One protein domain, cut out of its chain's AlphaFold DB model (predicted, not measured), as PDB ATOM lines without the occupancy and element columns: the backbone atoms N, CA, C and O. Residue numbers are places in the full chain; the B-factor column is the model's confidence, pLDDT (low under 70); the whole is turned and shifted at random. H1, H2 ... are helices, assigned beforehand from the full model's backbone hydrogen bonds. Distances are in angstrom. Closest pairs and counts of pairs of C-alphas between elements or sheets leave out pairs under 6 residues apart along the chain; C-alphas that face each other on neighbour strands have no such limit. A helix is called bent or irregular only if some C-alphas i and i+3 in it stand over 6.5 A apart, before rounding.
ATOM      1  N   GLU A   4      82.925  10.533  95.796       93.81
ATOM      2  CA  GLU A   4      82.306  11.794  96.218       93.81
ATOM      3  C   GLU A   4      83.057  12.425  97.398       93.81
ATOM      4  O   GLU A   4      83.449  13.583  97.333       93.81
ATOM      5  N   GLY A   5      83.359  11.640  98.437       92.69
ATOM      6  CA  GLY A   5      84.095  12.144  99.601       92.69
ATOM      7  C   GLY A   5      85.535  12.550  99.274       92.69
ATOM      8  O   GLY A   5      86.044  13.498  99.856       92.69
ATOM      9  N   GLU A   6      86.180  11.880  98.311       93.81
ATOM     10  CA  GLU A   6      87.489  12.316  97.795       93.81
ATOM     11  C   GLU A   6      87.409  13.647  97.036       93.81
ATOM     12  O   GLU A   6      88.384  14.396  97.010       93.81
ATOM     13  N   ILE A   7      86.280  13.921  96.373       94.44
ATOM     14  CA  ILE A   7      86.062  15.190  95.677       94.44
ATOM     15  C   ILE A   7      85.875  16.311  96.696       94.44
ATOM     16  O   ILE A   7      86.509  17.355  96.557       94.44
ATOM     17  N   ASP A   8      85.044  16.073  97.709       94.81
ATOM     18  CA  ASP A   8      84.719  17.056  98.743       94.81
ATOM     19  C   ASP A   8      85.933  17.395  99.610       94.81
ATOM     20  O   ASP A   8      86.271  18.567  99.743       94.81
ATOM     21  N   GLU A   9      86.665  16.387 100.104       94.06
ATOM     22  CA  GLU A   9      87.886  16.608 100.892       94.06
ATOM     23  C   GLU A   9      88.911  17.432 100.105       94.06
ATOM     24  O   GLU A   9      89.484  18.391 100.620       94.06
ATOM     25  N   LEU A  10      89.118  17.104  98.826       93.19
ATOM     26  CA  LEU A  10      90.068  17.836  98.001       93.19
ATOM     27  C   LEU A  10      89.592  19.262  97.695       93.19
ATOM     28  O   LEU A  10      90.421  20.167  97.622       93.19
ATOM     29  N   ALA A  11      88.293  19.479  97.492       93.31
ATOM     30  CA  ALA A  11      87.752  20.822  97.305       93.31
ATOM     31  C   ALA A  11      87.962  21.680  98.562       93.31
ATOM     32  O   ALA A  11      88.483  22.791  98.447       93.31
ATOM     33  N   ASP A  12      87.686  21.129  99.747       92.56
ATOM     34  CA  ASP A  12      87.911  21.788 101.038       92.56
ATOM     35  C   ASP A  12      89.395  22.118 101.260       92.56
ATOM     36  O   ASP A  12      89.746  23.244 101.618       92.56
ATOM     37  N   GLU A  13      90.299  21.171 100.978       94.62
ATOM     38  CA  GLU A  13      91.750  21.386 101.066       94.62
ATOM     39  C   GLU A  13      92.244  22.507 100.141       94.62
ATOM     40  O   GLU A  13      93.213  23.207 100.453       94.62
ATOM     41  N   LYS A  14      91.620  22.652  98.969       93.19
ATOM     42  CA  LYS A  14      91.952  23.698  97.994       93.19
ATOM     43  C   LYS A  14      91.226  25.012  98.258       93.19
ATOM     44  O   LYS A  14      91.612  26.013  97.656       93.19
ATOM     45  N   GLY A  15      90.241  25.017  99.155       91.75
ATOM     46  CA  GLY A  15      89.347  26.149  99.375       91.75
ATOM     47  C   GLY A  15      88.501  26.471  98.146       91.75
ATOM     48  O   GLY A  15      88.196  27.640  97.926       91.75
ATOM     49  N   TRP A  16      88.191  25.466  97.321       93.38
ATOM     50  CA  TRP A  16      87.367  25.642  96.131       93.38
ATOM     51  C   TRP A  16      85.903  25.784  96.513       93.38
ATOM     52  O   TRP A  16      85.352  24.911  97.183       93.38
ATOM     53  N   VAL A  17      85.270  26.851  96.034       83.88
ATOM     54  CA  VAL A  17      83.842  27.093  96.239       83.88
ATOM     55  C   VAL A  17      83.134  26.988  94.897       83.88
ATOM     56  O   VAL A  17      83.384  27.754  93.965       83.88
ATOM     57  N   VAL A  18      82.251  26.002  94.798       75.44
ATOM     58  CA  VAL A  18      81.247  25.921  93.733       75.44
ATOM     59  C   VAL A  18      80.010  26.640  94.245       75.44
ATOM     60  O   VAL A  18      79.743  26.532  95.434       75.44
ATOM     61  N   ASP A  19      79.350  27.405  93.371       71.00
ATOM     62  CA  ASP A  19      78.169  28.257  93.623       71.00
ATOM     63  C   ASP A  19      77.363  27.908  94.897       71.00
ATOM     64  O   ASP A  19      77.105  26.736  95.170       71.00
ATOM     65  N   ASP A  20      76.884  28.924  95.626       74.88
ATOM     66  CA  ASP A  20      76.159  28.839  96.910       74.88
ATOM     67  C   ASP A  20      74.922  27.911  96.884       74.88
ATOM     68  O   ASP A  20      74.332  27.599  97.921       74.88
ATOM     69  N   LEU A  21      74.497  27.486  95.693       77.69
ATOM     70  CA  LEU A  21      73.418  26.534  95.452       77.69
ATOM     71  C   LEU A  21      73.780  25.072  95.762       77.69
ATOM     72  O   LEU A  21      72.866  24.252  95.882       77.69
ATOM     73  N   TYR A  22      75.064  24.727  95.879       82.44
ATOM     74  CA  TYR A  22      75.507  23.354  96.121       82.44
ATOM     75  C   TYR A  22      76.016  23.153  97.546       82.44
ATOM     76  O   TYR A  22      76.888  23.865  98.031       82.44
ATOM     77  N   GLU A  23      75.509  22.106  98.199       84.56
ATOM     78  CA  GLU A  23      75.952  21.713  99.544       84.56
ATOM     79  C   GLU A  23      77.365  21.098  99.547       84.56
ATOM     80  O   GLU A  23      78.001  21.035 100.597       84.56
ATOM     81  N   SER A  24      77.855  20.632  98.391       91.81
ATOM     82  CA  SER A  24      79.184  20.035  98.243       91.81
ATOM     83  C   SER A  24      79.710  20.096  96.803       91.81
ATOM     84  O   SER A  24      78.946  20.182  95.833       91.81
ATOM     85  N   ALA A  25      81.033  19.988  96.650       94.00
ATOM     86  CA  ALA A  25      81.690  19.925  95.347       94.00
ATOM     87  C   ALA A  25      81.284  18.668  94.561       94.00
ATOM     88  O   ALA A  25      81.085  18.723  93.346       94.00
ATOM     89  N   SER A  26      81.121  17.537  95.243       94.88
ATOM     90  CA  SER A  26      80.635  16.288  94.660       94.88
ATOM     91  C   SER A  26      79.189  16.396  94.177       94.88
ATOM     92  O   SER A  26      78.883  15.894  93.095       94.88
ATOM     93  N   GLY A  27      78.324  17.112  94.906       94.75
ATOM     94  CA  GLY A  27      76.944  17.388  94.509       94.75
ATOM     95  C   GLY A  27      76.869  18.207  93.222       94.75
ATOM     96  O   GLY A  27      76.123  17.858  92.308       94.75
ATOM     97  N   PHE A  28      77.719  19.228  93.102       95.06
ATOM     98  CA  PHE A  28      77.876  19.984  91.861       95.06
ATOM     99  C   PHE A  28      78.325  19.102  90.687       95.06
ATOM    100  O   PHE A  28      77.732  19.135  89.609       95.06
ATOM    101  N   VAL A  29      79.355  18.273  90.883       96.19
ATOM    102  CA  VAL A  29      79.839  17.370  89.825       96.19
ATOM    103  C   VAL A  29      78.741  16.394  89.399       96.19
ATOM    104  O   VAL A  29      78.584  16.156  88.201       96.19
ATOM    105  N   GLN A  30      77.979  15.853  90.352       95.50
ATOM    106  CA  GLN A  30      76.884  14.926  90.080       95.50
ATOM    107  C   GLN A  30      75.786  15.578  89.229       95.50
ATOM    108  O   GLN A  30      75.396  15.003  88.213       95.50
ATOM    109  N   ASP A  31      75.357  16.800  89.562       94.12
ATOM    110  CA  ASP A  31      74.350  17.530  88.778       94.12
ATOM    111  C   ASP A  31      74.802  17.764  87.326       94.12
ATOM    112  O   ASP A  31      74.058  17.539  86.364       94.12
ATOM    113  N   ILE A  32      76.076  18.122  87.139       93.75
ATOM    114  CA  ILE A  32      76.652  18.279  85.802       93.75
ATOM    115  C   ILE A  32      76.714  16.943  85.058       93.75
ATOM    116  O   ILE A  32      76.383  16.894  83.869       93.75
ATOM    117  N   CYS A  33      77.103  15.858  85.731       94.44
ATOM    118  CA  CYS A  33      77.099  14.513  85.158       94.44
ATOM    119  C   CYS A  33      75.696  14.089  84.692       94.44
ATOM    120  O   CYS A  33      75.566  13.554  83.590       94.44
ATOM    121  N   ASP A  34      74.657  14.385  85.473       93.44
ATOM    122  CA  ASP A  34      73.265  14.051  85.151       93.44
ATOM    123  C   ASP A  34      72.694  14.939  84.034       93.44
ATOM    124  O   ASP A  34      71.879  14.504  83.212       93.44
ATOM    125  N   SER A  35      73.191  16.171  83.938       90.69
ATOM    126  CA  SER A  35      72.820  17.133  82.902       90.69
ATOM    127  C   SER A  35      73.466  16.820  81.547       90.69
ATOM    128  O   SER A  35      72.798  16.862  80.516       90.69
ATOM    129  N   LEU A  36      74.747  16.444  81.498       88.75
ATOM    130  CA  LEU A  36      75.525  16.247  80.259       88.75
ATOM    131  C   LEU A  36      74.883  15.357  79.163       88.75
ATOM    132  O   LEU A  36      75.048  15.673  77.972       88.75
ATOM    133  N   PRO A  37      74.149  14.274  79.487       87.50
ATOM    134  CA  PRO A  37      73.423  13.481  78.498       87.50
ATOM    135  C   PRO A  37      72.349  14.273  77.742       87.50
ATOM    136  O   PRO A  37      72.191  14.082  76.531       87.50
ATOM    137  N   THR A  38      71.636  15.161  78.439       82.25
ATOM    138  CA  THR A  38      70.453  15.879  77.931       82.25
ATOM    139  C   THR A  38      70.746  17.334  77.558       82.25
ATOM    140  O   THR A  38      70.113  17.890  76.656       82.25
ATOM    141  N   SER A  39      71.763  17.926  78.176       69.62
ATOM    142  CA  SER A  39      72.235  19.278  77.929       69.62
ATOM    143  C   SER A  39      72.790  19.445  76.513       69.62
ATOM    144  O   SER A  39      73.587  18.644  76.012       69.62
ATOM    145  N   GLY A  40      72.354  20.513  75.842       60.16
ATOM    146  CA  GLY A  40      72.614  20.757  74.417       60.16
ATOM    147  C   GLY A  40      71.364  20.745  73.529       60.16
ATOM    148  O   GLY A  40      71.490  20.642  72.303       60.16
ATOM    149  N   ALA A  41      70.167  20.863  74.116       47.25
ATOM    150  CA  ALA A  41      68.956  21.222  73.380       47.25
ATOM    151  C   ALA A  41      69.239  22.477  72.531       47.25
ATOM    152  O   ALA A  41      69.709  23.488  73.046       47.25
ATOM    153  N   GLY A  42      69.056  22.379  71.211       54.94
ATOM    154  CA  GLY A  42      69.448  23.430  70.261       54.94
ATOM    155  C   GLY A  42      70.786  23.205  69.542       54.94
ATOM    156  O   GLY A  42      71.309  24.120  68.923       54.94
ATOM    157  N   GLY A  43      71.365  21.999  69.584       59.59
ATOM    158  CA  GLY A  43      72.420  21.597  68.641       59.59
ATOM    159  C   GLY A  43      73.850  22.030  68.984       59.59
ATOM    160  O   GLY A  43      74.743  21.802  68.165       59.59
ATOM    161  N   ALA A  44      74.081  22.591  70.175       72.31
ATOM    162  CA  ALA A  44      75.418  22.856  70.708       72.31
ATOM    163  C   ALA A  44      76.148  21.553  71.091       72.31
ATOM    164  O   ALA A  44      75.541  20.560  71.501       72.31
ATOM    165  N   SER A  45      77.479  21.550  70.975       84.50
ATOM    166  CA  SER A  45      78.292  20.448  71.504       84.50
ATOM    167  C   SER A  45      78.288  20.475  73.042       84.50
ATOM    168  O   SER A  45      78.131  21.529  73.649       84.50
ATOM    169  N   ARG A  46      78.480  19.328  73.706       89.06
ATOM    170  CA  ARG A  46      78.576  19.264  75.182       89.06
ATOM    171  C   ARG A  46      79.646  20.196  75.765       89.06
ATOM    172  O   ARG A  46      79.326  20.929  76.694       89.06
ATOM    173  N   PRO A  47      80.878  20.245  75.221       89.94
ATOM    174  CA  PRO A  47      81.857  21.224  75.685       89.94
ATOM    175  C   PRO A  47      81.415  22.676  75.465       89.94
ATOM    176  O   PRO A  47      81.742  23.536  76.276       89.94
ATOM    177  N   GLN A  48      80.643  22.958  74.410       88.12
ATOM    178  CA  GLN A  48      80.072  24.287  74.203       88.12
ATOM    179  C   GLN A  48      78.994  24.626  75.232       88.12
ATOM    180  O   GLN A  48      78.952  25.766  75.681       88.12
ATOM    181  N   TRP A  49      78.137  23.672  75.601       88.94
ATOM    182  CA  TRP A  49      77.168  23.874  76.678       88.94
ATOM    183  C   TRP A  49      77.881  24.179  77.997       88.94
ATOM    184  O   TRP A  49      77.617  25.228  78.573       88.94
ATOM    185  N   LEU A  50      78.854  23.351  78.401       90.75
ATOM    186  CA  LEU A  50      79.651  23.574  79.615       90.75
ATOM    187  C   LEU A  50      80.240  24.989  79.647       90.75
ATOM    188  O   LEU A  50      80.043  25.728  80.605       90.75
ATOM    189  N   ALA A  51      80.884  25.402  78.555       87.50
ATOM    190  CA  ALA A  51      81.518  26.712  78.466       87.50
ATOM    191  C   ALA A  51      80.546  27.902  78.423       87.50
ATOM    192  O   ALA A  51      80.974  29.023  78.660       87.50
ATOM    193  N   LYS A  52      79.265  27.686  78.096       83.50
ATOM    194  CA  LYS A  52      78.233  28.737  78.064       83.50
ATOM    195  C   LYS A  52      77.301  28.727  79.273       83.50
ATOM    196  O   LYS A  52      76.517  29.649  79.435       83.50
ATOM    197  N   SER A  53      77.344  27.667  80.072       84.44
ATOM    198  CA  SER A  53      76.409  27.435  81.175       84.44
ATOM    199  C   SER A  53      76.758  28.171  82.473       84.44
ATOM    200  O   SER A  53      76.014  28.035  83.433       84.44
ATOM    201  N   GLY A  54      77.888  28.884  82.530       84.94
ATOM    202  CA  GLY A  54      78.429  29.478  83.764       84.94
ATOM    203  C   GLY A  54      79.166  28.479  84.669       84.94
ATOM    204  O   GLY A  54      79.950  28.864  85.521       84.94
ATOM    205  N   GLN A  55      79.032  27.174  84.416       87.88
ATOM    206  CA  GLN A  55      79.557  26.102  85.277       87.88
ATOM    207  C   GLN A  55      81.094  25.991  85.314       87.88
ATOM    208  O   GLN A  55      81.654  25.193  86.061       87.88
ATOM    209  N   LEU A  56      81.797  26.750  84.469       89.81
ATOM    210  CA  LEU A  56      83.261  26.834  84.470       89.81
ATOM    211  C   LEU A  56      83.785  28.101  85.156       89.81
ATOM    212  O   LEU A  56      85.001  28.276  85.222       89.81
ATOM    213  N   GLU A  57      82.904  28.983  85.622       86.25
ATOM    214  CA  GLU A  57      83.277  30.202  86.337       86.25
ATOM    215  C   GLU A  57      83.773  29.876  87.756       86.25
ATOM    216  O   GLU A  57      83.514  28.794  88.292       86.25
ATOM    217  N   GLY A  58      84.539  30.794  88.353       87.69
ATOM    218  CA  GLY A  58      85.157  30.583  89.666       87.69
ATOM    219  C   GLY A  58      85.988  29.295  89.723       87.69
ATOM    220  O   GLY A  58      86.800  29.025  88.834       87.69
ATOM    221  N   ASP A  59      85.756  28.482  90.756       92.56
ATOM    222  CA  ASP A  59      86.416  27.182  90.927       92.56
ATOM    223  C   ASP A  59      85.715  26.034  90.178       92.56
ATOM    224  O   ASP A  59      86.225  24.908  90.151       92.56
ATOM    225  N   GLY A  60      84.585  26.296  89.508       93.38
ATOM    226  CA  GLY A  60      83.793  25.282  88.808       93.38
ATOM    227  C   GLY A  60      84.610  24.504  87.774       93.38
ATOM    228  O   GLY A  60      84.556  23.273  87.717       93.38
ATOM    229  N   ALA A  61      85.479  25.184  87.018       93.88
ATOM    230  CA  ALA A  61      86.385  24.524  86.078       93.88
ATOM    231  C   ALA A  61      87.357  23.547  86.763       93.88
ATOM    232  O   ALA A  61      87.638  22.472  86.218       93.88
ATOM    233  N   ALA A  62      87.881  23.906  87.936       95.19
ATOM    234  CA  ALA A  62      88.824  23.080  88.680       95.19
ATOM    235  C   ALA A  62      88.122  21.855  89.281       95.19
ATOM    236  O   ALA A  62      88.585  20.723  89.093       95.19
ATOM    237  N   VAL A  63      86.955  22.073  89.893       96.00
ATOM    238  CA  VAL A  63      86.126  21.014  90.473       96.00
ATOM    239  C   VAL A  63      85.659  20.031  89.402       96.00
ATOM    240  O   VAL A  63      85.871  18.829  89.557       96.00
ATOM    241  N   LEU A  64      85.142  20.496  88.259       96.12
ATOM    242  CA  LEU A  64      84.732  19.601  87.168       96.12
ATOM    243  C   LEU A  64      85.911  18.850  86.549       96.12
ATOM    244  O   LEU A  64      85.782  17.673  86.213       96.12
ATOM    245  N   THR A  65      87.077  19.488  86.410       96.50
ATOM    246  CA  THR A  65      88.271  18.827  85.854       96.50
ATOM    247  C   THR A  65      88.734  17.655  86.721       96.50
ATOM    248  O   THR A  65      89.265  16.677  86.190       96.50
ATOM    249  N   MET A  66      88.525  17.742  88.035       95.50
ATOM    250  CA  MET A  66      88.915  16.715  88.995       95.50
ATOM    251  C   MET A  66      87.810  15.679  89.248       95.50
ATOM    252  O   MET A  66      88.095  14.480  89.258       95.50
ATOM    253  N   GLY A  67      86.563  16.124  89.405       96.00
ATOM    254  CA  GLY A  67      85.437  15.277  89.793       96.00
ATOM    255  C   GLY A  67      84.823  14.475  88.648       96.00
ATOM    256  O   GLY A  67      84.513  13.300  88.829       96.00
ATOM    257  N   VAL A  68      84.708  15.045  87.440       97.00
ATOM    258  CA  VAL A  68      84.092  14.335  86.298       97.00
ATOM    259  C   VAL A  68      84.816  13.027  85.952       97.00
ATOM    260  O   VAL A  68      84.140  12.022  85.757       97.00
ATOM    261  N   PRO A  69      86.164  12.951  85.942       97.19
ATOM    262  CA  PRO A  69      86.863  11.678  85.765       97.19
ATOM    263  C   PRO A  69      86.551  10.603  86.816       97.19
ATOM    264  O   PRO A  69      86.776   9.427  86.539       97.19
ATOM    265  N   LYS A  70      86.081  10.992  88.009       96.00
ATOM    266  CA  LYS A  70      85.740  10.079  89.108       96.00
ATOM    267  C   LYS A  70      84.275   9.633  89.054       96.00
ATOM    268  O   LYS A  70      84.024   8.452  89.269       96.00
ATOM    269  N   LEU A  71      83.338  10.545  88.758       96.38
ATOM    270  CA  LEU A  71      81.892  10.259  88.789       96.38
ATOM    271  C   LEU A  71      81.299   9.882  87.420       96.38
ATOM    272  O   LEU A  71      80.493   8.962  87.343       96.38
ATOM    273  N   CYS A  72      81.718  10.537  86.334       96.19
ATOM    274  CA  CYS A  72      81.209  10.283  84.980       96.19
ATOM    275  C   CYS A  72      82.336  10.365  83.923       96.19
ATOM    276  O   CYS A  72      82.419  11.306  83.115       96.19
ATOM    277  N   PRO A  73      83.274   9.394  83.930       96.56
ATOM    278  CA  PRO A  73      84.531   9.469  83.187       96.56
ATOM    279  C   PRO A  73      84.366   9.631  81.673       96.56
ATOM    280  O   PRO A  73      85.242  10.222  81.028       96.56
ATOM    281  N   GLU A  74      83.259   9.170  81.095       94.88
ATOM    282  CA  GLU A  74      82.919   9.329  79.682       94.88
ATOM    283  C   GLU A  74      82.882  10.800  79.236       94.88
ATOM    284  O   GLU A  74      83.204  11.109  78.082       94.88
ATOM    285  N   TRP A  75      82.602  11.727  80.156       94.75
ATOM    286  CA  TRP A  75      82.541  13.161  79.877       94.75
ATOM    287  C   TRP A  75      83.846  13.914  80.130       94.75
ATOM    288  O   TRP A  75      83.959  15.088  79.770       94.75
ATOM    289  N   SER A  76      84.886  13.240  80.630       95.88
ATOM    290  CA  SER A  76      86.198  13.850  80.911       95.88
ATOM    291  C   SER A  76      86.771  14.609  79.714       95.88
ATOM    292  O   SER A  76      87.420  15.646  79.858       95.88
ATOM    293  N   LYS A  77      86.547  14.095  78.497       94.69
ATOM    294  CA  LYS A  77      86.999  14.752  77.265       94.69
ATOM    295  C   LYS A  77      86.240  16.052  77.004       94.69
ATOM    296  O   LYS A  77      86.867  17.027  76.601       94.69
ATOM    297  N   ALA A  78      84.926  16.066  77.228       92.75
ATOM    298  CA  ALA A  78      84.099  17.251  77.030       92.75
ATOM    299  C   ALA A  78      84.507  18.364  78.004       92.75
ATOM    300  O   ALA A  78      84.743  19.485  77.563       92.75
ATOM    301  N   VAL A  79      84.714  18.046  79.286       94.38
ATOM    302  CA  VAL A  79      85.194  19.024  80.280       94.38
ATOM    303  C   VAL A  79      86.547  19.605  79.879       94.38
ATOM    304  O   VAL A  79      86.687  20.820  79.774       94.38
ATOM    305  N   LYS A  80      87.527  18.756  79.541       94.56
ATOM    306  CA  LYS A  80      88.856  19.220  79.101       94.56
ATOM    307  C   LYS A  80      88.785  20.126  77.875       94.56
ATOM    308  O   LYS A  80      89.521  21.102  77.787       94.56
ATOM    309  N   GLN A  81      87.921  19.796  76.917       92.88
ATOM    310  CA  GLN A  81      87.712  20.627  75.737       92.88
ATOM    311  C   GLN A  81      87.099  21.978  76.105       92.88
ATOM    312  O   GLN A  81      87.587  22.994  75.614       92.88
ATOM    313  N   ALA A  82      86.078  21.982  76.966       91.38
ATOM    314  CA  ALA A  82      85.389  23.182  77.424       91.38
ATOM    315  C   ALA A  82      86.347  24.137  78.150       91.38
ATOM    316  O   ALA A  82      86.497  25.278  77.723       91.38
ATOM    317  N   VAL A  83      87.088  23.625  79.142       90.62
ATOM    318  CA  VAL A  83      88.109  24.369  79.902       90.62
ATOM    319  C   VAL A  83      89.214  24.902  78.988       90.62
ATOM    320  O   VAL A  83      89.660  26.034  79.134       90.62
ATOM    321  N   ALA A  84      89.646  24.117  77.997       88.69
ATOM    322  CA  ALA A  84      90.665  24.558  77.047       88.69
ATOM    323  C   ALA A  84      90.142  25.535  75.975       88.69
ATOM    324  O   ALA A  84      90.938  25.991  75.151       88.69
ATOM    325  N   GLY A  85      88.829  25.784  75.898       84.88
ATOM    326  CA  GLY A  85      88.213  26.543  74.804       84.88
ATOM    327  C   GLY A  85      88.336  25.865  73.430       84.88
ATOM    328  O   GLY A  85      88.209  26.520  72.397       84.88
TER     329      GLY A  85
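Overview. This is residues 4 to 85 of the 175 residues of an uncharacterized protein of Streptomyces sp. S8 (UniProt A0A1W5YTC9). Three helices, H1, H4 and H5, lie side by side in a row with alternating direction, H4 in the middle, and H2 crosses one face of this row, packing on H1 and H4. The short helix H3 packs on H5, at the end of the row away from H1. The printed part has 82 residues with five named helices, H1 to H5 in that order along the chain, and no named strand; the class is all helix. The whole is compact, with a radius of gyration of the C-alphas of 11.8 A, and its outline is elongated, spanning 37 by 22 by 22 A.

Arrangement. H1, residues 4 to 14, touches H2, residues 25 to 35, at a steep tilt of 55 degrees, opposite ways; their closest C-alphas, those of Glu 4 and Ser 26, are 5.0 A apart. The hub is H4, residues 60 to 71, which touches three other helices. H1 and H4 touch at a shallow tilt of 28 degrees, opposite ways, closest at the C-alphas of Ile 7 and Gly 67, 5.9 A apart. H2 and H4 touch and are about perpendicular, at 75 degrees, with the C-alphas of Val 29 and Gly 67 closest at 6.0 A. H3, residues 46 to 52, touches H5, residues 73 to 83, at a steep tilt of 40 degrees, the same way; the C-alphas of Pro 47 and Ala 82 are closest, 4.4 A apart. H4 and H5 form a helical hairpin at a shallow tilt of 15 degrees, opposite ways, closest at the C-alphas of Pro 69 and Ser 76, 5.4 A. H2 and H5 are close but not clearly touching, with the C-alphas of Cys 33 and Trp 75 closest at 7.7 A. H1 is apart from H3 and from H5. Every O i to N i+4 pair is within hydrogen-bond range in H1, H2 and H3, against 6 of 8 in H4 and 5 of 7 in H5.

Along the chain. H1 begins at C-alpha 4, at (82.306, 11.794, 96.218), and is 15.4 A long from first to last C-alpha. H2 measures 15.5 A and H3 9.9 A. H4 is 15.1 A long and begins at C-alpha 60, at (83.793, 25.282, 88.808); it is neither bent nor irregular, but only just: C-alphas 66 and 69 are 6.3 A apart. H5, 15.7 A long, is irregular, with C-alphas 74 and 77 7.2 A apart, and ends at C-alpha 83, at (88.109, 24.369, 79.902).

Size, cuts and confidence. The two C-alphas farthest apart are those of Glu 13 and Gly 42, at 38.1 A. The printed part has no cut; the link from H4 to H5 is tight, the other three are short, and no link is long. The mean pLDDT of the printed part is 88.8, and residues 39 to 43, in the link from H2 to H3, are under 70.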